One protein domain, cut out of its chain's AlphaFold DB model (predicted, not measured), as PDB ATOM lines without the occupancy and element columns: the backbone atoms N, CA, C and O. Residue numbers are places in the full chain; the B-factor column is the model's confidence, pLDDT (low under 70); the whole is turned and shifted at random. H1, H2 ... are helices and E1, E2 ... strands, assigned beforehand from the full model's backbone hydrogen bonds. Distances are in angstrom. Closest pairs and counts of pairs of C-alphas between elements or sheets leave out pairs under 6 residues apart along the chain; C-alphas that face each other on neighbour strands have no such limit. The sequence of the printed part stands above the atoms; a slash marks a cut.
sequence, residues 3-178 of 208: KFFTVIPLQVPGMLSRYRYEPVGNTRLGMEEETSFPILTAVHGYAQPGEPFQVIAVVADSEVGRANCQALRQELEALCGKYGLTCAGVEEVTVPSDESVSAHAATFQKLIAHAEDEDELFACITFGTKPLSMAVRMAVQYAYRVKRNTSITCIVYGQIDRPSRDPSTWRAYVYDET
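What this domain is: This is residues 3 to 178 of the 208 residues of an uncharacterized protein of Flavonifractor sp. An135 (UniProt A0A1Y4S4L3). A strongly twisted sheet of seven strands makes the middle layer, with H3 and H4 packed on one face and H1 and H2 on the other, and the sheet curls round the short helix H1. At one end of the sheet the hairpin of E6 and E7 runs out past E5, with the short strand E2 beside E7. The printed part has 176 residues with four named helices and seven named strands, in the order E1 E2 H1 E3 H2 E4 H3 E5 H4 E6 E7. The sheet is mixed, in the order E2 E7 E6 E5 E1 E3 E4, and the class is mixed, helices and strands. The whole is compact, with a radius of gyration of the C-alphas of 15.5 A and spans of 45 by 39 by 28 A.

Where its parts are: The strands are E1, residues 3 to 7, beginning at C-alpha 3 at (3.495, -17.219, -41.514); E2, residues 21 to 24; E3, residues 52 to 60, 26.1 A long; E4, residues 86 to 95, 26.6 A; E5, residues 120 to 124; E6, residues 151 to 161, 30.7 A; and E7, residues 171 to 176, 16.8 A, ending at C-alpha 176 at (14.124, -14.080, -29.522). The helices are H1, residues 39 to 46, 10.8 A long; H2, residues 63 to 83, 30.5 A, beginning at C-alpha 63 at (-15.758, -19.006, -25.396); H3, residues 101 to 113, 18.7 A; and H4, residues 130 to 146, 24.1 A.

How they stand to each other: E2 and E4 are the edge strands of the sheet. E1 is parallel to E3, with N 4 and O 54 at 2.9 A, and to E5, with N 5 and O 122 at 2.8 A. E3 and E4 are parallel, with N 57 and O 91 at 2.8 A. E6 is staggered: its residues 151 to 156 pair with E5, parallel, with N 121 and O 151 at 2.8 A, and its residues 156 to 161 pair with E7. E6 and E7 are an antiparallel hairpin, with N 159 and O 173 at 2.8 A. E2 is parallel to E7, with N 22 and O 172 at 2.8 A. H1 is on the sheet, its closest C-alphas to E5 being those of Ile 39 and Cys 124, 5.3 A apart. H2 has a height over the sheet of 9.0 A, lies over E3 and E4, and runs along the strands, at 13 degrees to E3 on the local plane. H1 and H2 are close but not clearly touching, the C-alphas of Leu 40 and Leu 76 being closest at 7.0 A. On the opposite face from H2, H3 has a height of 8.8 A and lies over E3 and only just over E4, on which 3 of its C-alphas fall. H4, on the same face as H3, touches it, the C-alphas of Ile 112 and Ala 139 being closest at 5.2 A, at a steep tilt of 40 degrees, the same way. H4 comes closest to E5 at the C-alphas of Leu 121 and Val 140, 6.6 A apart. H2 is apart from both H3 and H4. E3, H2, E4 and E5, H4, E6 are strand-helix-strand units, two parallel neighbour strands with a helix between; E4, H3, E5 is a split one, with E1 and E3 between its strands; the three crossovers are right-handed. Every O i to N i+4 pair is within hydrogen-bond range in H1, H2 and H4, and 8 of 9 are in H3.

The domain as a whole: The two C-alphas farthest apart are those of Arg 148 and Asp 166, 48.8 A. The printed part has no cut. The links from E1 to E2, 13 residues, and from E2 to H1, 14 residues, are long. The mean pLDDT of the printed part is 96.1, and no printed residue is under 70.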
ATOM      1  N   LYS A   3       4.546 -16.612 -42.353       98.62
ATOM      2  CA  LYS A   3       3.495 -17.219 -41.514       98.62
ATOM      3  C   LYS A   3       3.833 -17.120 -40.028       98.62
ATOM      4  O   LYS A   3       4.900 -17.551 -39.595       98.62
ATOM      5  N   PHE A   4       2.904 -16.571 -39.250       98.81
ATOM      6  CA  PHE A   4       3.058 -16.298 -37.820       98.81
ATOM      7  C   PHE A   4       2.165 -17.217 -36.989       98.81
ATOM      8  O   PHE A   4       0.952 -17.033 -36.934       98.81
ATOM      9  N   PHE A   5       2.759 -18.194 -36.313       98.75
ATOM     10  CA  PHE A   5       2.059 -19.135 -35.446       98.75
ATOM     11  C   PHE A   5       1.960 -18.575 -34.027       98.75
ATOM     12  O   PHE A   5       2.957 -18.160 -33.438       98.75
ATOM     13  N   THR A   6       0.773 -18.582 -33.430       98.56
ATOM     14  CA  THR A   6       0.597 -18.141 -32.042       98.56
ATOM     15  C   THR A   6      -0.470 -18.951 -31.340       98.56
ATOM     16  O   THR A   6      -1.498 -19.278 -31.923       98.56
ATOM     17  N   VAL A   7      -0.260 -19.231 -30.057       97.75
ATOM     18  CA  VAL A   7      -1.319 -19.771 -29.204       97.75
ATOM     19  C   VAL A   7      -2.141 -18.622 -28.638       97.75
ATOM     20  O   VAL A   7      -1.584 -17.627 -28.168       97.75
ATOM     21  N   ILE A   8      -3.465 -18.756 -28.681       97.81
ATOM     22  CA  ILE A   8      -4.370 -17.781 -28.087       97.81
ATOM     23  C   ILE A   8      -4.419 -17.971 -26.559       97.81
ATOM     24  O   ILE A   8      -4.631 -19.091 -26.088       97.81
ATOM     25  N   PRO A   9      -4.222 -16.897 -25.769       96.44
ATOM     26  CA  PRO A   9      -4.314 -16.926 -24.313       96.44
ATOM     27  C   PRO A   9      -5.696 -17.368 -23.805       96.44
ATOM     28  O   PRO A   9      -6.718 -17.104 -24.435       96.44
ATOM     29  N   LEU A  10      -5.733 -17.966 -22.609       94.56
ATOM     30  CA  LEU A  10      -6.965 -18.371 -21.901       94.56
ATOM     31  C   LEU A  10      -7.315 -17.453 -20.725       94.56
ATOM     32  O   LEU A  10      -8.112 -17.799 -19.854       94.56
ATOM     33  N   GLN A  11      -6.706 -16.274 -20.681       93.94
ATOM     34  CA  GLN A  11      -7.009 -15.242 -19.710       93.94
ATOM     35  C   GLN A  11      -8.475 -14.838 -19.876       93.94
ATOM     36  O   GLN A  11      -8.906 -14.459 -20.964       93.94
ATOM     37  N   VAL A  12      -9.232 -14.941 -18.786       91.94
ATOM     38  CA  VAL A  12     -10.648 -14.565 -18.743       91.94
ATOM     39  C   VAL A  12     -10.832 -13.059 -19.001       91.94
ATOM     40  O   VAL A  12      -9.871 -12.294 -18.852       91.94
ATOM     41  N   PRO A  13     -12.048 -12.604 -19.361       86.88
ATOM     42  CA  PRO A  13     -12.315 -11.190 -19.606       86.88
ATOM     43  C   PRO A  13     -11.791 -10.281 -18.485       86.88
ATOM     44  O   PRO A  13     -11.997 -10.551 -17.302       86.88
ATOM     45  N   GLY A  14     -11.078  -9.220 -18.869       87.25
ATOM     46  CA  GLY A  14     -10.441  -8.274 -17.943       87.25
ATOM     47  C   GLY A  14      -9.058  -8.688 -17.419       87.25
ATOM     48  O   GLY A  14      -8.374  -7.855 -16.836       87.25
ATOM     49  N   MET A  15      -8.615  -9.929 -17.655       91.38
ATOM     50  CA  MET A  15      -7.306 -10.437 -17.201       91.38
ATOM     51  C   MET A  15      -6.269 -10.556 -18.327       91.38
ATOM     52  O   MET A  15      -5.111 -10.888 -18.069       91.38
ATOM     53  N   LEU A  16      -6.670 -10.309 -19.577       94.94
ATOM     54  CA  LEU A  16      -5.756 -10.209 -20.710       94.94
ATOM     55  C   LEU A  16      -5.249  -8.766 -20.815       94.94
ATOM     56  O   LEU A  16      -5.893  -7.908 -21.414       94.94
ATOM     57  N   SER A  17      -4.124  -8.492 -20.160       95.25
ATOM     58  CA  SER A  17      -3.505  -7.166 -20.144       95.25
ATOM     59  C   SER A  17      -2.616  -6.935 -21.363       95.25
ATOM     60  O   SER A  17      -1.934  -7.849 -21.832       95.25
ATOM     61  N   ARG A  18      -2.586  -5.682 -21.819       96.56
ATOM     62  CA  ARG A  18      -1.633  -5.199 -22.816       96.56
ATOM     63  C   ARG A  18      -0.384  -4.680 -22.126       96.56
ATOM     64  O   ARG A  18      -0.465  -4.119 -21.037       96.56
ATOM     65  N   TYR A  19       0.755  -4.868 -22.777       97.25
ATOM     66  CA  TYR A  19       2.025  -4.321 -22.325       97.25
ATOM     67  C   TYR A  19       2.831  -3.816 -23.510       97.25
ATOM     68  O   TYR A  19       2.774  -4.392 -24.599       97.25
ATOM     69  N   ARG A  20       3.640  -2.786 -23.272       97.81
ATOM     70  CA  ARG A  20       4.755  -2.446 -24.151       97.81
ATOM     71  C   ARG A  20       5.919  -3.387 -23.842       97.81
ATOM     72  O   ARG A  20       6.472  -3.332 -22.747       97.81
ATOM     73  N   TYR A  21       6.258  -4.258 -24.787       98.44
ATOM     74  CA  TYR A  21       7.329  -5.237 -24.617       98.44
ATOM     75  C   TYR A  21       8.692  -4.627 -24.951       98.44
ATOM     76  O   TYR A  21       8.900  -4.101 -26.045       98.44
ATOM     77  N   GLU A  22       9.637  -4.736 -24.024       98.25
ATOM     78  CA  GLU A  22      11.033  -4.364 -24.237       98.25
ATOM     79  C   GLU A  22      11.767  -5.503 -24.971       98.25
ATOM     80  O   GLU A  22      11.765  -6.642 -24.491       98.25
ATOM     81  N   PRO A  23      12.382  -5.246 -26.141       97.88
ATOM     82  CA  PRO A  23      13.076  -6.284 -26.893       97.88
ATOM     83  C   PRO A  23      14.386  -6.687 -26.213       97.88
ATOM     84  O   PRO A  23      15.219  -5.837 -25.893       97.88
ATOM     85  N   VAL A  24      14.613  -7.993 -26.070       95.75
ATOM     86  CA  VAL A  24      15.855  -8.556 -25.527       95.75
ATOM     87  C   VAL A  24      16.585  -9.343 -26.613       95.75
ATOM     88  O   VAL A  24      16.037 -10.262 -27.218       95.75
ATOM     89  N   GLY A  25      17.837  -8.966 -26.885       88.44
ATOM     90  CA  GLY A  25      18.707  -9.620 -27.875       88.44
ATOM     91  C   GLY A  25      18.380  -9.307 -29.343       88.44
ATOM     92  O   GLY A  25      19.290  -9.281 -30.168       88.44
ATOM     93  N   ASN A  26      17.123  -8.996 -29.672       95.62
ATOM     94  CA  ASN A  26      16.683  -8.666 -31.028       95.62
ATOM     95  C   ASN A  26      15.861  -7.368 -31.061       95.62
ATOM     96  O   ASN A  26      14.660  -7.359 -30.794       95.62
ATOM     97  N   THR A  27      16.501  -6.264 -31.454       96.88
ATOM     98  CA  THR A  27      15.878  -4.929 -31.485       96.88
ATOM     99  C   THR A  27      14.747  -4.789 -32.504       96.88
ATOM    100  O   THR A  27      13.934  -3.880 -32.356       96.88
ATOM    101  N   ARG A  28      14.632  -5.688 -33.496       97.62
ATOM    102  CA  ARG A  28      13.507  -5.681 -34.451       97.62
ATOM    103  C   ARG A  28      12.166  -5.962 -33.778       97.62
ATOM    104  O   ARG A  28      11.142  -5.544 -34.296       97.62
ATOM    105  N   LEU A  29      12.174  -6.639 -32.630       98.06
ATOM    106  CA  LEU A  29      10.970  -6.906 -31.841       98.06
ATOM    107  C   LEU A  29      10.489  -5.672 -31.057       98.06
ATOM    108  O   LEU A  29       9.454  -5.726 -30.400       98.06
ATOM    109  N   GLY A  30      11.226  -4.557 -31.100       96.88
ATOM    110  CA  GLY A  30      10.799  -3.314 -30.470       96.88
ATOM    111  C   GLY A  30       9.535  -2.770 -31.129       96.88
ATOM    112  O   GLY A  30       9.488  -2.611 -32.346       96.88
ATOM    113  N   MET A  31       8.528  -2.468 -30.314       96.69
ATOM    114  CA  MET A  31       7.247  -1.908 -30.741       96.69
ATOM    115  C   MET A  31       6.824  -0.820 -29.745       96.69
ATOM    116  O   MET A  31       7.064  -0.940 -28.538       96.69
ATOM    117  N   GLU A  32       6.267   0.288 -30.235       95.50
ATOM    118  CA  GLU A  32       5.826   1.387 -29.362       95.50
ATOM    119  C   GLU A  32       4.468   1.090 -28.725       95.50
ATOM    120  O   GLU A  32       4.211   1.489 -27.590       95.50
ATOM    121  N   GLU A  33       3.623   0.368 -29.452       95.31
ATOM    122  CA  GLU A  33       2.294  -0.050 -29.051       95.31
ATOM    123  C   GLU A  33       2.342  -1.078 -27.931       95.31
ATOM    124  O   GLU A  33       3.181  -1.982 -27.892       95.31
ATOM    125  N   GLU A  34       1.349  -0.988 -27.056       97.81
ATOM    126  CA  GLU A  34       1.054  -2.081 -26.153       97.81
ATOM    127  C   GLU A  34       0.275  -3.173 -26.888       97.81
ATOM    128  O   GLU A  34      -0.660  -2.894 -27.640       97.81
ATOM    129  N   THR A  35       0.611  -4.429 -26.616       98.31
ATOM    130  CA  THR A  35      -0.126  -5.580 -27.140       98.31
ATOM    131  C   THR A  35      -0.372  -6.613 -26.056       98.31
ATOM    132  O   THR A  35       0.411  -6.750 -25.115       98.31
ATOM    133  N   SER A  36      -1.465  -7.359 -26.187       98.12
ATOM    134  CA  SER A  36      -1.691  -8.562 -25.384       98.12
ATOM    135  C   SER A  36      -0.950  -9.777 -25.952       98.12
ATOM    136  O   SER A  36      -0.792 -10.779 -25.258       98.12
ATOM    137  N   PHE A  37      -0.501  -9.711 -27.210       98.50
ATOM    138  CA  PHE A  37      -0.032 -10.851 -27.993       98.50
ATOM    139  C   PHE A  37       1.413 -10.631 -28.464       98.50
ATOM    140  O   PHE A  37       1.637  -9.970 -29.479       98.50
ATOM    141  N   PRO A  38       2.415 -11.240 -27.805       98.44
ATOM    142  CA  PRO A  38       3.826 -11.044 -28.150       98.44
ATOM    143  C   PRO A  38       4.184 -11.351 -29.607       98.44
ATOM    144  O   PRO A  38       5.119 -10.757 -30.129       98.44
ATOM    145  N   ILE A  39       3.434 -12.219 -30.298       98.75
ATOM    146  CA  ILE A  39       3.631 -12.472 -31.737       98.75
ATOM    147  C   ILE A  39       3.545 -11.192 -32.580       98.75
ATOM    148  O   ILE A  39       4.223 -11.094 -33.599       98.75
ATOM    149  N   LEU A  40       2.764 -10.192 -32.151       98.75
ATOM    150  CA  LEU A  40       2.614  -8.936 -32.882       98.75
ATOM    151  C   LEU A  40       3.904  -8.111 -32.901       98.75
ATOM    152  O   LEU A  40       4.114  -7.364 -33.850       98.75
ATOM    153  N   THR A  41       4.819  -8.322 -31.950       98.69
ATOM    154  CA  THR A  41       6.169  -7.735 -32.006       98.69
ATOM    155  C   THR A  41       6.979  -8.281 -33.186       98.69
ATOM    156  O   THR A  41       7.673  -7.528 -33.865       98.69
ATOM    157  N   ALA A  42       6.839  -9.575 -33.499       98.56
ATOM    158  CA  ALA A  42       7.460 -10.180 -34.675       98.56
ATOM    159  C   ALA A  42       6.756  -9.748 -35.965       98.56
ATOM    160  O   ALA A  42       7.429  -9.491 -36.959       98.56
ATOM    161  N   VAL A  43       5.423  -9.624 -35.958       98.69
ATOM    162  CA  VAL A  43       4.685  -9.068 -37.106       98.69
ATOM    163  C   VAL A  43       5.190  -7.659 -37.412       98.69
ATOM    164  O   VAL A  43       5.605  -7.405 -38.537       98.69
ATOM    165  N   HIS A  44       5.247  -6.777 -36.410       98.50
ATOM    166  CA  HIS A  44       5.787  -5.424 -36.547       98.50
ATOM    167  C   HIS A  44       7.238  -5.420 -37.058       98.50
ATOM    168  O   HIS A  44       7.570  -4.673 -37.974       98.50
ATOM    169  N   GLY A  45       8.099  -6.278 -36.505       98.12
ATOM    170  CA  GLY A  45       9.527  -6.295 -36.830       98.12
ATOM    171  C   GLY A  45       9.905  -6.904 -38.184       98.12
ATOM    172  O   GLY A  45      11.028  -6.682 -38.652       98.12
ATOM    173  N   TYR A  46       9.027  -7.707 -38.797       98.44
ATOM    174  CA  TYR A  46       9.378  -8.528 -39.965       98.44
ATOM    175  C   TYR A  46       8.379  -8.497 -41.126       98.44
ATOM    176  O   TYR A  46       8.766  -8.833 -42.253       98.44
ATOM    177  N   ALA A  47       7.120  -8.106 -40.909       97.94
ATOM    178  CA  ALA A  47       6.208  -7.839 -42.016       97.94
ATOM    179  C   ALA A  47       6.645  -6.568 -42.762       97.94
ATOM    180  O   ALA A  47       7.228  -5.657 -42.176       97.94
ATOM    181  N   GLN A  48       6.384  -6.517 -44.067       96.44
ATOM    182  CA  GLN A  48       6.751  -5.380 -44.909       96.44
ATOM    183  C   GLN A  48       5.536  -4.912 -45.715       96.44
ATOM    184  O   GLN A  48       4.736  -5.746 -46.150       96.44
ATOM    185  N   PRO A  49       5.373  -3.597 -45.943       96.56
ATOM    186  CA  PRO A  49       4.351  -3.094 -46.853       96.56
ATOM    187  C   PRO A  49       4.490  -3.718 -48.246       96.56
ATOM    188  O   PRO A  49       5.586  -3.786 -48.798       96.56
ATOM    189  N   GLY A  50       3.373  -4.167 -48.819       94.50
ATOM    190  CA  GLY A  50       3.347  -4.842 -50.123       94.50
ATOM    191  C   GLY A  50       3.656  -6.344 -50.085       94.50
ATOM    192  O   GLY A  50       3.431  -7.018 -51.087       94.50
ATOM    193  N   GLU A  51       4.091  -6.890 -48.946       96.50
ATOM    194  CA  GLU A  51       4.285  -8.330 -48.761       96.50
ATOM    195  C   GLU A  51       3.162  -8.913 -47.888       96.50
ATOM    196  O   GLU A  51       3.088  -8.605 -46.693       96.50
ATOM    197  N   PRO A  52       2.273  -9.759 -48.441       97.44
ATOM    198  CA  PRO A  52       1.237 -10.389 -47.643       97.44
ATOM    199  C   PRO A  52       1.831 -11.413 -46.669       97.44
ATOM    200  O   PRO A  52       2.739 -12.177 -47.008       97.44
ATOM    201  N   PHE A  53       1.267 -11.467 -45.466       98.62
ATOM    202  CA  PHE A  53       1.576 -12.483 -44.461       98.62
ATOM    203  C   PHE A  53       0.302 -13.094 -43.881       98.62
ATOM    204  O   PHE A  53      -0.777 -12.516 -43.989       98.62
ATOM    205  N   GLN A  54       0.425 -14.244 -43.226       98.62
ATOM    206  CA  GLN A  54      -0.695 -14.936 -42.591       98.62
ATOM    207  C   GLN A  54      -0.415 -15.180 -41.106       98.62
ATOM    208  O   GLN A  54       0.728 -15.425 -40.713       98.62
ATOM    209  N   VAL A  55      -1.457 -15.151 -40.276       98.81
ATOM    210  CA  VAL A  55      -1.376 -15.554 -38.864       98.81
ATOM    211  C   VAL A  55      -2.124 -16.868 -38.671       98.81
ATOM    212  O   VAL A  55      -3.287 -16.978 -39.051       98.81
ATOM    213  N   ILE A  56      -1.472 -17.845 -38.046       98.75
ATOM    214  CA  ILE A  56      -2.057 -19.130 -37.661       98.75
ATOM    215  C   ILE A  56      -2.292 -19.102 -36.148       98.75
ATOM    216  O   ILE A  56      -1.354 -19.198 -35.349       98.75
ATOM    217  N   ALA A  57      -3.547 -18.918 -35.749       98.50
ATOM    218  CA  ALA A  57      -3.968 -18.799 -34.361       98.50
ATOM    219  C   ALA A  57      -4.436 -20.155 -33.822       98.50
ATOM    220  O   ALA A  57      -5.435 -20.707 -34.272       98.50
ATOM    221  N   VAL A  58      -3.737 -20.689 -32.824       98.06
ATOM    222  CA  VAL A  58      -4.124 -21.925 -32.137       98.06
ATOM    223  C   VAL A  58      -5.098 -21.580 -31.020       98.06
ATOM    224  O   VAL A  58      -4.716 -20.958 -30.026       98.06
ATOM    225  N   VAL A  59      -6.361 -21.957 -31.196       97.06
ATOM    226  CA  VAL A  59      -7.475 -21.522 -30.345       97.06
ATOM    227  C   VAL A  59      -8.031 -22.716 -29.584       97.06
ATOM    228  O   VAL A  59      -8.445 -23.701 -30.193       97.06
ATOM    229  N   ALA A  60      -8.080 -22.645 -28.253       93.12
ATOM    230  CA  ALA A  60      -8.806 -23.656 -27.489       93.12
ATOM    231  C   ALA A  60     -10.305 -23.569 -27.796       93.12
ATOM    232  O   ALA A  60     -10.847 -22.461 -27.862       93.12
ATOM    233  N   ASP A  61     -10.982 -24.713 -27.913       92.19
ATOM    234  CA  ASP A  61     -12.433 -24.766 -28.121       92.19
ATOM    235  C   ASP A  61     -13.206 -24.308 -26.875       92.19
ATOM    236  O   ASP A  61     -13.668 -25.087 -26.044       92.19
ATOM    237  N   SER A  62     -13.280 -22.993 -26.707       93.12
ATOM    238  CA  SER A  62     -13.896 -22.330 -25.568       93.12
ATOM    239  C   SER A  62     -14.346 -20.928 -25.960       93.12
ATOM    240  O   SER A  62     -13.833 -20.321 -26.904       93.12
ATOM    241  N   GLU A  63     -15.299 -20.383 -25.208       94.00
ATOM    242  CA  GLU A  63     -15.758 -19.006 -25.396       94.00
ATOM    243  C   GLU A  63     -14.627 -17.992 -25.170       94.00
ATOM    244  O   GLU A  63     -14.449 -17.082 -25.974       94.00
ATOM    245  N   VAL A  64     -13.804 -18.209 -24.137       95.12
ATOM    246  CA  VAL A  64     -12.635 -17.367 -23.837       95.12
ATOM    247  C   VAL A  64     -11.622 -17.401 -24.981       95.12
ATOM    248  O   VAL A  64     -11.143 -16.350 -25.398       95.12
ATOM    249  N   GLY A  65     -11.334 -18.585 -25.534       95.00
ATOM    250  CA  GLY A  65     -10.441 -18.727 -26.686       95.00
ATOM    251  C   GLY A  65     -10.937 -17.937 -27.899       95.00
ATOM    252  O   GLY A  65     -10.178 -17.164 -28.480       95.00
ATOM    253  N   ARG A  66     -12.225 -18.053 -28.240       95.62
ATOM    254  CA  ARG A  66     -12.826 -17.290 -29.348       95.62
ATOM    255  C   ARG A  66     -12.794 -15.780 -29.102       95.62
ATOM    256  O   ARG A  66     -12.406 -15.027 -29.992       95.62
ATOM    257  N   ALA A  67     -13.137 -15.337 -27.892       96.69
ATOM    258  CA  ALA A  67     -13.104 -13.922 -27.522       96.69
ATOM    259  C   ALA A  67     -11.681 -13.338 -27.605       96.69
ATOM    260  O   ALA A  67     -11.477 -12.277 -28.195       96.69
ATOM    261  N   ASN A  68     -10.681 -14.056 -27.091       98.00
ATOM    262  CA  ASN A  68      -9.286 -13.622 -27.151       98.00
ATOM    263  C   ASN A  68      -8.716 -13.693 -28.577       98.00
ATOM    264  O   ASN A  68      -7.891 -12.859 -28.944       98.00
ATOM    265  N   CYS A  69      -9.180 -14.619 -29.421       98.00
ATOM    266  CA  CYS A  69      -8.827 -14.630 -30.842       98.00
ATOM    267  C   CYS A  69      -9.396 -13.402 -31.572       98.00
ATOM    268  O   CYS A  69      -8.715 -12.801 -32.402       98.00
ATOM    269  N   GLN A  70     -10.610 -12.968 -31.221       97.75
ATOM    270  CA  GLN A  70     -11.165 -11.719 -31.741       97.75
ATOM    271  C   GLN A  70     -10.350 -10.498 -31.287       97.75
ATOM    272  O   GLN A  70     -10.107  -9.598 -32.089       97.75
ATOM    273  N   ALA A  71      -9.869 -10.483 -30.039       98.12
ATOM    274  CA  ALA A  71      -8.967  -9.436 -29.561       98.12
ATOM    275  C   ALA A  71      -7.636  -9.414 -30.340       98.12
ATOM    276  O   ALA A  71      -7.164  -8.334 -30.697       98.12
ATOM    277  N   LEU A  72      -7.069 -10.581 -30.684       98.62
ATOM    278  CA  LEU A  72      -5.894 -10.664 -31.563       98.62
ATOM    279  C   LEU A  72      -6.183 -10.049 -32.934       98.62
ATOM    280  O   LEU A  72      -5.380  -9.256 -33.418       98.62
ATOM    281  N   ARG A  73      -7.323 -10.392 -33.555       98.69
ATOM    282  CA  ARG A  73      -7.725  -9.843 -34.864       98.69
ATOM    283  C   ARG A  73      -7.801  -8.315 -34.826       98.69
ATOM    284  O   ARG A  73      -7.279  -7.673 -35.728       98.69
ATOM    285  N   GLN A  74      -8.384  -7.747 -33.769       98.31
ATOM    286  CA  GLN A  74      -8.499  -6.295 -33.590       98.31
ATOM    287  C   GLN A  74      -7.136  -5.612 -33.411       98.31
ATOM    288  O   GLN A  74      -6.872  -4.593 -34.047       98.31
ATOM    289  N   GLU A  75      -6.256  -6.159 -32.562       98.62
ATOM    290  CA  GLU A  75      -4.905  -5.606 -32.374       98.62
ATOM    291  C   GLU A  75      -4.072  -5.712 -33.661       98.62
ATOM    292  O   GLU A  75      -3.368  -4.768 -34.021       98.62
ATOM    293  N   LEU A  76      -4.202  -6.820 -34.395       98.69
ATOM    294  CA  LEU A  76      -3.538  -7.023 -35.680       98.69
ATOM    295  C   LEU A  76      -4.046  -6.062 -36.760       98.69
ATOM    296  O   LEU A  76      -3.240  -5.524 -37.513       98.69
ATOM    297  N   GLU A  77      -5.357  -5.837 -36.845       98.44
ATOM    298  CA  GLU A  77      -5.956  -4.894 -37.794       98.44
ATOM    299  C   GLU A  77      -5.471  -3.464 -37.528       98.44
ATOM    300  O   GLU A  77      -5.040  -2.779 -38.457       98.44
ATOM    301  N   ALA A  78      -5.450  -3.040 -36.260       98.31
ATOM    302  CA  ALA A  78      -4.921  -1.736 -35.870       98.31
ATOM    303  C   ALA A  78      -3.434  -1.585 -36.241       98.31
ATOM    304  O   ALA A  78      -3.036  -0.557 -36.796       98.31
ATOM    305  N   LEU A  79      -2.625  -2.622 -35.993       98.19
ATOM    306  CA  LEU A  79      -1.213  -2.649 -36.372       98.19
ATOM    307  C   LEU A  79      -1.043  -2.560 -37.898       98.19
ATOM    308  O   LEU A  79      -0.270  -1.739 -38.392       98.19
ATOM    309  N   CYS A  80      -1.800  -3.354 -38.660       98.25
ATOM    310  CA  CYS A  80      -1.742  -3.341 -40.122       98.25
ATOM    311  C   CYS A  80      -2.147  -1.980 -40.693       98.25
ATOM    312  O   CYS A  80      -1.453  -1.461 -41.567       98.25
ATOM    313  N   GLY A  81      -3.216  -1.376 -40.166       97.88
ATOM    314  CA  GLY A  81      -3.677  -0.053 -40.577       97.88
ATOM    315  C   GLY A  81      -2.651   1.045 -40.297       97.88
ATOM    316  O   GLY A  81      -2.430   1.903 -41.149       97.88
ATOM    317  N   LYS A  82      -1.977   0.998 -39.140       97.75
ATOM    318  CA  LYS A  82      -0.957   1.990 -38.771       97.75
ATOM    319  C   LYS A  82       0.297   1.902 -39.646       97.75
ATOM    320  O   LYS A  82       0.837   2.937 -40.030       97.75
ATOM    321  N   TYR A  83       0.755   0.690 -39.951       97.19
ATOM    322  CA  TYR A  83       2.039   0.459 -40.624       97.19
ATOM    323  C   TYR A  83       1.914   0.103 -42.114       97.19
ATOM    324  O   TYR A  83       2.919  -0.177 -42.764       97.19
ATOM    325  N   GLY A  84       0.700   0.117 -42.677       97.69
ATOM    326  CA  GLY A  84       0.462  -0.227 -44.084       97.69
ATOM    327  C   GLY A  84       0.786  -1.690 -44.412       97.69
ATOM    328  O   GLY A  84       1.237  -1.993 -45.517       97.69
ATOM    329  N   LEU A  85       0.602  -2.593 -43.447       98.12
ATOM    330  CA  LEU A  85       0.893  -4.019 -43.606       98.12
ATOM    331  C   LEU A  85      -0.310  -4.751 -44.207       98.12
ATOM    332  O   LEU A  85      -1.458  -4.350 -44.021       98.12
ATOM    333  N   THR A  86      -0.058  -5.852 -44.914       97.44
ATOM    334  CA  THR A  86      -1.111  -6.665 -45.542       97.44
ATOM    335  C   THR A  86      -1.198  -8.034 -44.877       97.44
ATOM    336  O   THR A  86      -0.390  -8.920 -45.144       97.44
ATOM    337  N   CYS A  87      -2.200  -8.225 -44.019       97.50
ATOM    338  CA  CYS A  87      -2.527  -9.540 -43.476       97.50
ATOM    339  C   CYS A  87      -3.506 -10.259 -44.417       97.50
ATOM    340  O   CYS A  87      -4.622  -9.789 -44.632       97.50
ATOM    341  N   ALA A  88      -3.103 -11.409 -44.956       96.75
ATOM    342  CA  ALA A  88      -3.935 -12.287 -45.780       96.75
ATOM    343  C   ALA A  88      -5.044 -12.988 -44.972       96.75
ATOM    344  O   ALA A  88      -5.990 -13.522 -45.546       96.75
ATOM    345  N   GLY A  89      -4.939 -12.980 -43.641       95.81
ATOM    346  CA  GLY A  89      -5.956 -13.492 -42.732       95.81
ATOM    347  C   GLY A  89      -5.371 -14.069 -41.447       95.81
ATOM    348  O   GLY A  89      -4.187 -14.403 -41.363       95.81
ATOM    349  N   VAL A  90      -6.244 -14.210 -40.447       98.44
ATOM    350  CA  VAL A  90      -5.990 -15.038 -39.262       98.44
ATOM    351  C   VAL A  90      -6.750 -16.347 -39.447       98.44
ATOM    352  O   VAL A  90      -7.985 -16.349 -39.467       98.44
ATOM    353  N   GLU A  91      -6.014 -17.437 -39.620       98.06
ATOM    354  CA  GLU A  91      -6.542 -18.792 -39.732       98.06
ATOM    355  C   GLU A  91      -6.562 -19.453 -38.353       98.06
ATOM    356  O   GLU A  91      -5.569 -19.428 -37.627       98.06
ATOM    357  N   GLU A  92      -7.709 -20.012 -37.974       97.88
ATOM    358  CA  GLU A  92      -7.907 -20.602 -36.651       97.88
ATOM    359  C   GLU A  92      -7.694 -22.114 -36.687       97.88
ATOM    360  O   GLU A  92      -8.352 -22.841 -37.429       97.88
ATOM    361  N   VAL A  93      -6.810 -22.596 -35.817       97.75
ATOM    362  CA  VAL A  93      -6.598 -24.017 -35.555       97.75
ATOM    363  C   VAL A  93      -7.224 -24.342 -34.210       97.75
ATOM    364  O   VAL A  93      -6.627 -24.112 -33.157       97.75
ATOM    365  N   THR A  94      -8.444 -24.876 -34.236       95.69
ATOM    366  CA  THR A  94      -9.150 -25.258 -33.010       95.69
ATOM    367  C   THR A  94      -8.537 -26.515 -32.391       95.69
ATOM    368  O   THR A  94      -8.409 -27.561 -33.049       95.69
ATOM    369  N   VAL A  95      -8.187 -26.421 -31.107       93.81
ATOM    370  CA  VAL A  95      -7.610 -27.507 -30.303       93.81
ATOM    371  C   VAL A  95      -8.493 -27.828 -29.092       93.81
ATOM    372  O   VAL A  95      -9.114 -26.924 -28.527       93.81
ATOM    373  N   PRO A  96      -8.586 -29.108 -28.691       89.25
ATOM    374  CA  PRO A  96      -9.314 -29.487 -27.485       89.25
ATOM    375  C   PRO A  96      -8.559 -29.033 -26.227       89.25
ATOM    376  O   PRO A  96      -7.361 -28.773 -26.274       89.25
ATOM    377  N   SER A  97      -9.242 -29.010 -25.082       86.06
ATOM    378  CA  SER A  97      -8.609 -28.832 -23.761       86.06
ATOM    379  C   SER A  97      -7.915 -30.097 -23.231       86.06
ATOM    380  O   SER A  97      -7.456 -30.114 -22.093       86.06
ATOM    381  N   ASP A  98      -7.905 -31.176 -24.015       89.44
ATOM    382  CA  ASP A  98      -7.246 -32.433 -23.673       89.44
ATOM    383  C   ASP A  98      -5.722 -32.291 -23.811       89.44
ATOM    384  O   ASP A  98      -5.218 -31.958 -24.882       89.44
ATOM    385  N   GLU A  99      -5.000 -32.590 -22.731       90.62
ATOM    386  CA  GLU A  99      -3.534 -32.547 -22.658       90.62
ATOM    387  C   GLU A  99      -2.889 -33.933 -22.884       90.62
ATOM    388  O   GLU A  99      -1.722 -34.172 -22.558       90.62
ATOM    389  N   SER A 100      -3.652 -34.900 -23.406       93.69
ATOM    390  CA  SER A 100      -3.131 -36.211 -23.785       93.69
ATOM    391  C   SER A 100      -2.118 -36.111 -24.931       93.69
ATOM    392  O   SER A 100      -2.196 -35.256 -25.817       93.69
ATOM    393  N   VAL A 101      -1.177 -37.058 -24.976       93.06
ATOM    394  CA  VAL A 101      -0.201 -37.155 -26.077       93.06
ATOM    395  C   VAL A 101      -0.903 -37.256 -27.437       93.06
ATOM    396  O   VAL A 101      -0.463 -36.632 -28.399       93.06
ATOM    397  N   SER A 102      -2.017 -37.991 -27.520       94.69
ATOM    398  CA  SER A 102      -2.827 -38.094 -28.740       94.69
ATOM    399  C   SER A 102      -3.407 -36.752 -29.182       94.69
ATOM    400  O   SER A 102      -3.374 -36.446 -30.375       94.69
ATOM    401  N   ALA A 103      -3.890 -35.928 -28.249       93.62
ATOM    402  CA  ALA A 103      -4.423 -34.606 -28.564       93.62
ATOM    403  C   ALA A 103      -3.331 -33.656 -29.078       93.62
ATOM    404  O   ALA A 103      -3.532 -32.955 -30.078       93.62
ATOM    405  N   HIS A 104      -2.141 -33.677 -28.473       93.81
ATOM    406  CA  HIS A 104      -1.014 -32.874 -28.956       93.81
ATOM    407  C   HIS A 104      -0.449 -33.381 -30.287       93.81
ATOM    408  O   HIS A 104      -0.091 -32.566 -31.133       93.81
ATOM    409  N   ALA A 105      -0.430 -34.697 -30.526       94.75
ATOM    410  CA  ALA A 105      -0.047 -35.262 -31.821       94.75
ATOM    411  C   ALA A 105      -1.029 -34.852 -32.932       94.75
ATOM    412  O   ALA A 105      -0.602 -34.444 -34.013       94.75
ATOM    413  N   ALA A 106      -2.336 -34.881 -32.656       95.12
ATOM    414  CA  ALA A 106      -3.355 -34.395 -33.586       95.12
ATOM    415  C   ALA A 106      -3.230 -32.881 -33.828       95.12
ATOM    416  O   ALA A 106      -3.366 -32.413 -34.958       95.12
ATOM    417  N   THR A 107      -2.922 -32.108 -32.784       95.38
ATOM    418  CA  THR A 107      -2.638 -30.671 -32.906       95.38
ATOM    419  C   THR A 107      -1.424 -30.425 -33.793       95.38
ATOM    420  O   THR A 107      -1.506 -29.641 -34.731       95.38
ATOM    421  N   PHE A 108      -0.323 -31.142 -33.565       96.44
ATOM    422  CA  PHE A 108       0.864 -31.080 -34.411       96.44
ATOM    423  C   PHE A 108       0.530 -31.374 -35.883       96.44
ATOM    424  O   PHE A 108       0.920 -30.597 -36.751       96.44
ATOM    425  N   GLN A 109      -0.247 -32.428 -36.164       96.75
ATOM    426  CA  GLN A 109      -0.674 -32.772 -37.528       96.75
ATOM    427  C   GLN A 109      -1.471 -31.651 -38.208       96.75
ATOM    428  O   GLN A 109      -1.254 -31.386 -39.387       96.75
ATOM    429  N   LYS A 110      -2.360 -30.973 -37.472       97.12
ATOM    430  CA  LYS A 110      -3.070 -29.795 -37.990       97.12
ATOM    431  C   LYS A 110      -2.086 -28.675 -38.316       97.12
ATOM    432  O   LYS A 110      -2.102 -28.156 -39.422       97.12
ATOM    433  N   LEU A 111      -1.187 -28.345 -37.388       97.75
ATOM    434  CA  LEU A 111      -0.253 -27.226 -37.541       97.75
ATOM    435  C   LEU A 111       0.683 -27.388 -38.744       97.75
ATOM    436  O   LEU A 111       0.885 -26.431 -39.487       97.75
ATOM    437  N   ILE A 112       1.222 -28.589 -38.972       97.44
ATOM    438  CA  ILE A 112       2.130 -28.830 -40.105       97.44
ATOM    439  C   ILE A 112       1.437 -28.721 -41.470       97.44
ATOM    440  O   ILE A 112       2.118 -28.504 -42.472       97.44
ATOM    441  N   ALA A 113       0.106 -28.847 -41.520       97.25
ATOM    442  CA  ALA A 113      -0.661 -28.676 -42.750       97.25
ATOM    443  C   ALA A 113      -0.703 -27.211 -43.219       97.25
ATOM    444  O   ALA A 113      -0.894 -26.973 -44.407       97.25
ATOM    445  N   HIS A 114      -0.460 -26.243 -42.325       97.31
ATOM    446  CA  HIS A 114      -0.408 -24.816 -42.670       97.31
ATOM    447  C   HIS A 114       0.971 -24.360 -43.163       97.31
ATOM    448  O   HIS A 114       1.121 -23.210 -43.570       97.31
ATOM    449  N   ALA A 115       1.986 -25.226 -43.124       96.00
ATOM    450  CA  ALA A 115       3.317 -24.908 -43.623       96.00
ATOM    451  C   ALA A 115       3.517 -25.411 -45.059       96.00
ATOM    452  O   ALA A 115       3.257 -26.578 -45.384       96.00
ATOM    453  N   GLU A 116       4.045 -24.544 -45.910       97.12
ATOM    454  CA  GLU A 116       4.296 -24.781 -47.327       97.12
ATOM    455  C   GLU A 116       5.783 -24.593 -47.655       97.12
ATOM    456  O   GLU A 116       6.587 -24.154 -46.824       97.12
ATOM    457  N   ASP A 117       6.155 -24.998 -48.868       97.94
ATOM    458  CA  ASP A 117       7.480 -24.705 -49.409       97.94
ATOM    459  C   ASP A 117       7.662 -23.177 -49.505       97.94
ATOM    460  O   ASP A 117       6.703 -22.443 -49.738       97.94
ATOM    461  N   GLU A 118       8.891 -22.698 -49.315       97.81
ATOM    462  CA  GLU A 118       9.269 -21.274 -49.394       97.81
ATOM    463  C   GLU A 118       8.621 -20.375 -48.323       97.81
ATOM    464  O   GLU A 118       8.593 -19.144 -48.437       97.81
ATOM    465  N   ASP A 119       8.090 -20.968 -47.252       98.00
ATOM    466  CA  ASP A 119       7.602 -20.203 -46.110       98.00
ATOM    467  C   ASP A 119       8.730 -19.655 -45.226       98.00
ATOM    468  O   ASP A 119       9.730 -20.312 -44.929       98.00
ATOM    469  N   GLU A 120       8.520 -18.435 -44.741       98.44
ATOM    470  CA  GLU A 120       9.278 -17.835 -43.651       98.44
ATOM    471  C   GLU A 120       8.434 -17.926 -42.383       98.44
ATOM    472  O   GLU A 120       7.361 -17.321 -42.279       98.44
ATOM    473  N   LEU A 121       8.901 -18.713 -41.420       98.44
ATOM    474  CA  LEU A 121       8.116 -19.094 -40.258       98.44
ATOM    475  C   LEU A 121       8.501 -18.283 -39.030       98.44
ATOM    476  O   LEU A 121       9.676 -18.127 -38.683       98.44
ATOM    477  N   PHE A 122       7.463 -17.845 -38.334       98.69
ATOM    478  CA  PHE A 122       7.529 -17.156 -37.061       98.69
ATOM    479  C   PHE A 122       6.631 -17.892 -36.078       98.69
ATOM    480  O   PHE A 122       5.557 -18.358 -36.459       98.69
ATOM    481  N   ALA A 123       7.025 -17.992 -34.813       98.31
ATOM    482  CA  ALA A 123       6.155 -18.580 -33.800       98.31
ATOM    483  C   ALA A 123       6.246 -17.857 -32.463       98.31
ATOM    484  O   ALA A 123       7.291 -17.332 -32.106       98.31
ATOM    485  N   CYS A 124       5.161 -17.882 -31.700       98.38
ATOM    486  CA  CYS A 124       5.108 -17.401 -30.329       98.38
ATOM    487  C   CYS A 124       4.858 -18.570 -29.382       98.38
ATOM    488  O   CYS A 124       3.860 -19.282 -29.510       98.38
ATOM    489  N   ILE A 125       5.749 -18.731 -28.403       96.62
ATOM    490  CA  ILE A 125       5.677 -19.773 -27.368       96.62
ATOM    491  C   ILE A 125       5.323 -19.199 -25.986       96.62
ATOM    492  O   ILE A 125       5.568 -19.832 -24.965       96.62
ATOM    493  N   THR A 126       4.756 -17.988 -25.948       97.00
ATOM    494  CA  THR A 126       4.403 -17.290 -24.697       97.00
ATOM    495  C   THR A 126       3.205 -17.910 -23.993       97.00
ATOM    496  O   THR A 126       3.229 -18.142 -22.786       97.00
ATOM    497  N   PHE A 127       2.131 -18.130 -24.751       95.81
ATOM    498  CA  PHE A 127       0.888 -18.695 -24.250       95.81
ATOM    499  C   PHE A 127       0.747 -20.154 -24.672       95.81
ATOM    500  O   PHE A 127       1.504 -20.673 -25.496       95.81
ATOM    501  N   GLY A 128      -0.262 -20.798 -24.094       91.88
ATOM    502  CA  GLY A 128      -0.479 -22.230 -24.196       91.88
ATOM    503  C   GLY A 128       0.035 -22.968 -22.975       91.88
ATOM    504  O   GLY A 128       0.808 -22.456 -22.163       91.88
ATOM    505  N   THR A 129      -0.437 -24.196 -22.827       92.75
ATOM    506  CA  THR A 129       0.186 -25.142 -21.913       92.75
ATOM    507  C   THR A 129       1.575 -25.497 -22.441       92.75
ATOM    508  O   THR A 129       1.848 -25.398 -23.638       92.75
ATOM    509  N   LYS A 130       2.476 -25.935 -21.555       93.06
ATOM    510  CA  LYS A 130       3.836 -26.330 -21.964       93.06
ATOM    511  C   LYS A 130       3.827 -27.353 -23.116       93.06
ATOM    512  O   LYS A 130       4.591 -27.159 -24.061       93.06
ATOM    513  N   PRO A 131       2.974 -28.400 -23.097       93.12
ATOM    514  CA  PRO A 131       2.871 -29.330 -24.220       93.12
ATOM    515  C   PRO A 131       2.406 -28.673 -25.526       93.12
ATOM    516  O   PRO A 131       2.939 -28.981 -26.590       93.12
ATOM    517  N   LEU A 132       1.462 -27.727 -25.464       92.94
ATOM    518  CA  LEU A 132       0.987 -27.015 -26.649       92.94
ATOM    519  C   LEU A 132       2.072 -26.114 -27.253       92.94
ATOM    520  O   LEU A 132       2.277 -26.132 -28.468       92.94
ATOM    521  N   SER A 133       2.823 -25.387 -26.422       92.44
ATOM    522  CA  SER A 133       3.976 -24.599 -26.877       92.44
ATOM    523  C   SER A 133       5.039 -25.490 -27.537       92.44
ATOM    524  O   SER A 133       5.619 -25.109 -28.556       92.44
ATOM    525  N   MET A 134       5.250 -26.707 -27.016       92.06
ATOM    526  CA  MET A 134       6.116 -27.707 -27.651       92.06
ATOM    527  C   MET A 134       5.570 -28.167 -29.006       92.06
ATOM    528  O   MET A 134       6.338 -28.232 -29.962       92.06
ATOM    529  N   ALA A 135       4.266 -28.428 -29.129       94.25
ATOM    530  CA  ALA A 135       3.651 -28.820 -30.399       94.25
ATOM    531  C   ALA A 135       3.808 -27.736 -31.482       94.25
ATOM    532  O   ALA A 135       4.147 -28.057 -32.623       94.25
ATOM    533  N   VAL A 136       3.644 -26.457 -31.123       95.44
ATOM    534  CA  VAL A 136       3.882 -25.320 -32.033       95.44
ATOM    535  C   VAL A 136       5.346 -25.254 -32.467       95.44
ATOM    536  O   VAL A 136       5.628 -25.175 -33.663       95.44
ATOM    537  N   ARG A 137       6.287 -25.353 -31.519       94.06
ATOM    538  CA  ARG A 137       7.727 -25.383 -31.821       94.06
ATOM    539  C   ARG A 137       8.089 -26.554 -32.741       94.06
ATOM    540  O   ARG A 137       8.824 -26.370 -33.708       94.06
ATOM    541  N   MET A 138       7.552 -27.741 -32.472       94.38
ATOM    542  CA  MET A 138       7.774 -28.922 -33.305       94.38
ATOM    543  C   MET A 138       7.216 -28.737 -34.716       94.38
ATOM    544  O   MET A 138       7.857 -29.169 -35.669       94.38
ATOM    545  N   ALA A 139       6.054 -28.095 -34.875       96.38
ATOM    546  CA  ALA A 139       5.447 -27.877 -36.186       96.38
ATOM    547  C   ALA A 139       6.310 -26.978 -37.087       96.38
ATOM    548  O   ALA A 139       6.550 -27.321 -38.246       96.38
ATOM    549  N   VAL A 140       6.856 -25.880 -36.549       95.69
ATOM    550  CA  VAL A 140       7.765 -25.017 -37.325       95.69
ATOM    551  C   VAL A 140       9.104 -25.701 -37.620       95.69
ATOM    552  O   VAL A 140       9.623 -25.571 -38.727       95.69
ATOM    553  N   GLN A 141       9.635 -26.503 -36.689       94.81
ATOM    554  CA  GLN A 141      10.831 -27.323 -36.931       94.81
ATOM    555  C   GLN A 141      10.598 -28.404 -37.989       94.81
ATOM    556  O   GLN A 141      11.463 -28.640 -38.828       94.81
ATOM    557  N   TYR A 142       9.433 -29.055 -37.975       95.50
ATOM    558  CA  TYR A 142       9.044 -30.003 -39.014       95.50
ATOM    559  C   TYR A 142       9.066 -29.327 -40.382       95.50
ATOM    560  O   TYR A 142       9.683 -29.847 -41.307       95.50
ATOM    561  N   ALA A 143       8.441 -28.156 -40.496       95.38
ATOM    562  CA  ALA A 143       8.376 -27.434 -41.753       95.38
ATOM    563  C   ALA A 143       9.777 -27.067 -42.265       95.38
ATOM    564  O   ALA A 143      10.100 -27.385 -43.400       95.38
ATOM    565  N   TYR A 144      10.649 -26.537 -41.407       94.12
ATOM    566  CA  TYR A 144      12.055 -26.284 -41.749       94.12
ATOM    567  C   TYR A 144      12.806 -27.526 -42.259       94.12
ATOM    568  O   TYR A 144      13.638 -27.427 -43.156       94.12
ATOM    569  N   ARG A 145      12.531 -28.705 -41.687       92.94
ATOM    570  CA  ARG A 145      13.218 -29.959 -42.042       92.94
ATOM    571  C   ARG A 145      12.663 -30.623 -43.300       92.94
ATOM    572  O   ARG A 145      13.404 -31.325 -43.984       92.94
ATOM    573  N   VAL A 146      11.362 -30.489 -43.546       95.56
ATOM    574  CA  VAL A 146      10.635 -31.301 -44.536       95.56
ATOM    575  C   VAL A 146      10.203 -30.490 -45.754       95.56
ATOM    576  O   VAL A 146      10.166 -31.038 -46.855       95.56
ATOM    577  N   LYS A 147       9.879 -29.206 -45.582       97.38
ATOM    578  CA  LYS A 147       9.452 -28.323 -46.670       97.38
ATOM    579  C   LYS A 147      10.662 -27.722 -47.374       97.38
ATOM    580  O   LYS A 147      11.736 -27.545 -46.795       97.38
ATOM    581  N   ARG A 148      10.510 -27.449 -48.666       97.00
ATOM    582  CA  ARG A 148      11.599 -26.947 -49.504       97.00
ATOM    583  C   ARG A 148      11.790 -25.461 -49.272       97.00
ATOM    584  O   ARG A 148      10.841 -24.701 -49.378       97.00
ATOM    585  N   ASN A 149      13.036 -25.046 -49.051       96.06
ATOM    586  CA  ASN A 149      13.409 -23.632 -48.925       96.06
ATOM    587  C   ASN A 149      12.613 -22.868 -47.844       96.06
ATOM    588  O   ASN A 149      12.404 -21.663 -47.944       96.06
ATOM    589  N   THR A 150      12.163 -23.576 -46.810       97.06
ATOM    590  CA  THR A 150      11.441 -23.002 -45.675       97.06
ATOM    591  C   THR A 150      12.433 -22.598 -44.589       97.06
ATOM    592  O   THR A 150      13.402 -23.312 -44.327       97.06
ATOM    593  N   SER A 151      12.207 -21.462 -43.932       96.44
ATOM    594  CA  SER A 151      13.092 -20.947 -42.880       96.44
ATOM    595  C   SER A 151      12.343 -20.663 -41.578       96.44
ATOM    596  O   SER A 151      11.139 -20.427 -41.579       96.44
ATOM    597  N   ILE A 152      13.059 -20.699 -40.448       96.75
ATOM    598  CA  ILE A 152      12.558 -20.227 -39.149       96.75
ATOM    599  C   ILE A 152      13.269 -18.914 -38.843       96.75
ATOM    600  O   ILE A 152      14.471 -18.903 -38.551       96.75
ATOM    601  N   THR A 153      12.522 -17.817 -38.928       96.94
ATOM    602  CA  THR A 153      13.075 -16.463 -38.850       96.94
ATOM    603  C   THR A 153      13.092 -15.939 -37.423       96.94
ATOM    604  O   THR A 153      14.120 -15.414 -36.999       96.94
ATOM    605  N   CYS A 154      11.988 -16.082 -36.679       97.56
ATOM    606  CA  CYS A 154      11.924 -15.644 -35.285       97.56
ATOM    607  C   CYS A 154      10.961 -16.498 -34.444       97.56
ATOM    608  O   CYS A 154       9.812 -16.722 -34.828       97.56
ATOM    609  N   ILE A 155      11.414 -16.939 -33.273       97.19
ATOM    610  CA  ILE A 155      10.580 -17.558 -32.242       97.19
ATOM    611  C   ILE A 155      10.526 -16.601 -31.060       97.19
ATOM    612  O   ILE A 155      11.553 -16.335 -30.451       97.19
ATOM    613  N   VAL A 156       9.345 -16.092 -30.726       97.81
ATOM    614  CA  VAL A 156       9.181 -15.113 -29.651       97.81
ATOM    615  C   VAL A 156       8.680 -15.744 -28.358       97.81
ATOM    616  O   VAL A 156       7.766 -16.578 -28.355       97.81
ATOM    617  N   TYR A 157       9.238 -15.282 -27.244       97.88
ATOM    618  CA  TYR A 157       8.733 -15.534 -25.900       97.88
ATOM    619  C   TYR A 157       8.545 -14.207 -25.161       97.88
ATOM    620  O   TYR A 157       9.482 -13.434 -24.995       97.88
ATOM    621  N   GLY A 158       7.316 -13.923 -24.746       97.81
ATOM    622  CA  GLY A 158       6.959 -12.772 -23.934       97.81
ATOM    623  C   GLY A 158       6.984 -13.143 -22.457       97.81
ATOM    624  O   GLY A 158       6.283 -14.056 -22.024       97.81
ATOM    625  N   GLN A 159       7.752 -12.407 -21.667       97.50
ATOM    626  CA  GLN A 159       7.794 -12.544 -20.218       97.50
ATOM    627  C   GLN A 159       7.200 -11.300 -19.572       97.50
ATOM    628  O   GLN A 159       7.547 -10.183 -19.944       97.50
ATOM    629  N   ILE A 160       6.370 -11.497 -18.549       97.12
ATOM    630  CA  ILE A 160       5.984 -10.424 -17.633       97.12
ATOM    631  C   ILE A 160       6.734 -10.643 -16.323       97.12
ATOM    632  O   ILE A 160       6.458 -11.610 -15.610       97.12
ATOM    633  N   ASP A 161       7.677  -9.757 -16.017       96.38
ATOM    634  CA  ASP A 161       8.320  -9.705 -14.709       96.38
ATOM    635  C   ASP A 161       7.374  -9.049 -13.697       96.38
ATOM    636  O   ASP A 161       6.828  -7.967 -13.934       96.38
ATOM    637  N   ARG A 162       7.146  -9.741 -12.579       94.94
ATOM    638  CA  ARG A 162       6.169  -9.379 -11.543       94.94
ATOM    639  C   ARG A 162       6.859  -9.327 -10.178       94.94
ATOM    640  O   ARG A 162       6.596 -10.188  -9.334       94.94
ATOM    641  N   PRO A 163       7.737  -8.338  -9.937       93.12
ATOM    642  CA  PRO A 163       8.538  -8.270  -8.713       93.12
ATOM    643  C   PRO A 163       7.689  -8.006  -7.461       93.12
ATOM    644  O   PRO A 163       8.118  -8.281  -6.341       93.12
ATOM    645  N   SER A 164       6.477  -7.474  -7.629       93.88
ATOM    646  CA  SER A 164       5.543  -7.214  -6.537       93.88
ATOM    647  C   SER A 164       4.091  -7.458  -6.963       93.88
ATOM    648  O   SER A 164       3.797  -7.719  -8.131       93.88
ATOM    649  N   ARG A 165       3.159  -7.351  -6.009       92.12
ATOM    650  CA  ARG A 165       1.716  -7.398  -6.294       92.12
ATOM    651  C   ARG A 165       1.185  -6.133  -6.979       92.12
ATOM    652  O   ARG A 165       0.047  -6.167  -7.425       92.12
ATOM    653  N   ASP A 166       1.967  -5.053  -7.047       92.50
ATOM    654  CA  ASP A 166       1.589  -3.808  -7.720       92.50
ATOM    655  C   ASP A 166       1.865  -3.904  -9.235       92.50
ATOM    656  O   ASP A 166       3.038  -3.937  -9.633       92.50
ATOM    657  N   PRO A 167       0.825  -3.910 -10.095       89.81
ATOM    658  CA  PRO A 167       0.990  -3.997 -11.544       89.81
ATOM    659  C   PRO A 167       1.788  -2.846 -12.166       89.81
ATOM    660  O   PRO A 167       2.373  -3.035 -13.228       89.81
ATOM    661  N   SER A 168       1.870  -1.675 -11.520       90.81
ATOM    662  CA  SER A 168       2.648  -0.531 -12.031       90.81
ATOM    663  C   SER A 168       4.162  -0.811 -12.076       90.81
ATOM    664  O   SER A 168       4.916  -0.218 -12.859       90.81
ATOM    665  N   THR A 169       4.608  -1.767 -11.256       93.44
ATOM    666  CA  THR A 169       6.004  -2.213 -11.179       93.44
ATOM    667  C   THR A 169       6.338  -3.307 -12.186       93.44
ATOM    668  O   THR A 169       7.510  -3.636 -12.354       93.44
ATOM    669  N   TRP A 170       5.334  -3.881 -12.853       96.25
ATOM    670  CA  TRP A 170       5.558  -4.972 -13.791       96.25
ATOM    671  C   TRP A 170       6.223  -4.455 -15.064       96.25
ATOM    672  O   TRP A 170       6.006  -3.317 -15.495       96.25
ATOM    673  N   ARG A 171       7.061  -5.297 -15.659       97.06
ATOM    674  CA  ARG A 171       7.745  -5.011 -16.924       97.06
ATOM    675  C   ARG A 171       7.563  -6.184 -17.864       97.06
ATOM    676  O   ARG A 171       7.539  -7.333 -17.428       97.06
ATOM    677  N   ALA A 172       7.391  -5.879 -19.141       98.06
ATOM    678  CA  ALA A 172       7.207  -6.877 -20.175       98.06
ATOM    679  C   ALA A 172       8.445  -6.914 -21.063       98.06
ATOM    680  O   ALA A 172       8.896  -5.875 -21.536       98.06
ATOM    681  N   TYR A 173       8.963  -8.109 -21.307       98.50
ATOM    682  CA  TYR A 173      10.122  -8.347 -22.156       98.50
ATOM    683  C   TYR A 173       9.743  -9.320 -23.259       98.50
ATOM    684  O   TYR A 173       8.979 -10.255 -23.016       98.50
ATOM    685  N   VAL A 174      10.267  -9.114 -24.463       98.56
ATOM    686  CA  VAL A 174      10.137 -10.074 -25.559       98.56
ATOM    687  C   VAL A 174      11.512 -10.579 -25.974       98.56
ATOM    688  O   VAL A 174      12.410  -9.803 -26.301       98.56
ATOM    689  N   TYR A 175      11.668 -11.896 -25.934       98.00
ATOM    690  CA  TYR A 175      12.903 -12.608 -26.231       98.00
ATOM    691  C   TYR A 175      12.815 -13.271 -27.601       98.00
ATOM    692  O   TYR A 175      11.767 -13.810 -27.969       98.00
ATOM    693  N   ASP A 176      13.932 -13.262 -28.328       96.44
ATOM    694  CA  ASP A 176      14.124 -14.080 -29.522       96.44
ATOM    695  C   ASP A 176      14.778 -15.420 -29.148       96.44
ATOM    696  O   ASP A 176      15.982 -15.519 -28.909       96.44
ATOM    697  N   GLU A 177      13.964 -16.467 -29.127       94.56
ATOM    698  CA  GLU A 177      14.328 -17.835 -28.759       94.56
ATOM    699  C   GLU A 177      14.794 -18.674 -29.963       94.56
ATOM    700  O   GLU A 177      15.001 -19.890 -29.856       94.56
ATOM    701  N   THR A 178      14.984 -18.064 -31.139       93.38
ATOM    702  CA  THR A 178      15.358 -18.786 -32.371       93.38
ATOM    703  C   THR A 178      16.675 -19.539 -32.216       93.38
ATOM    704  O   THR A 178      16.837 -20.634 -32.763       93.38
TER     705      THR A 178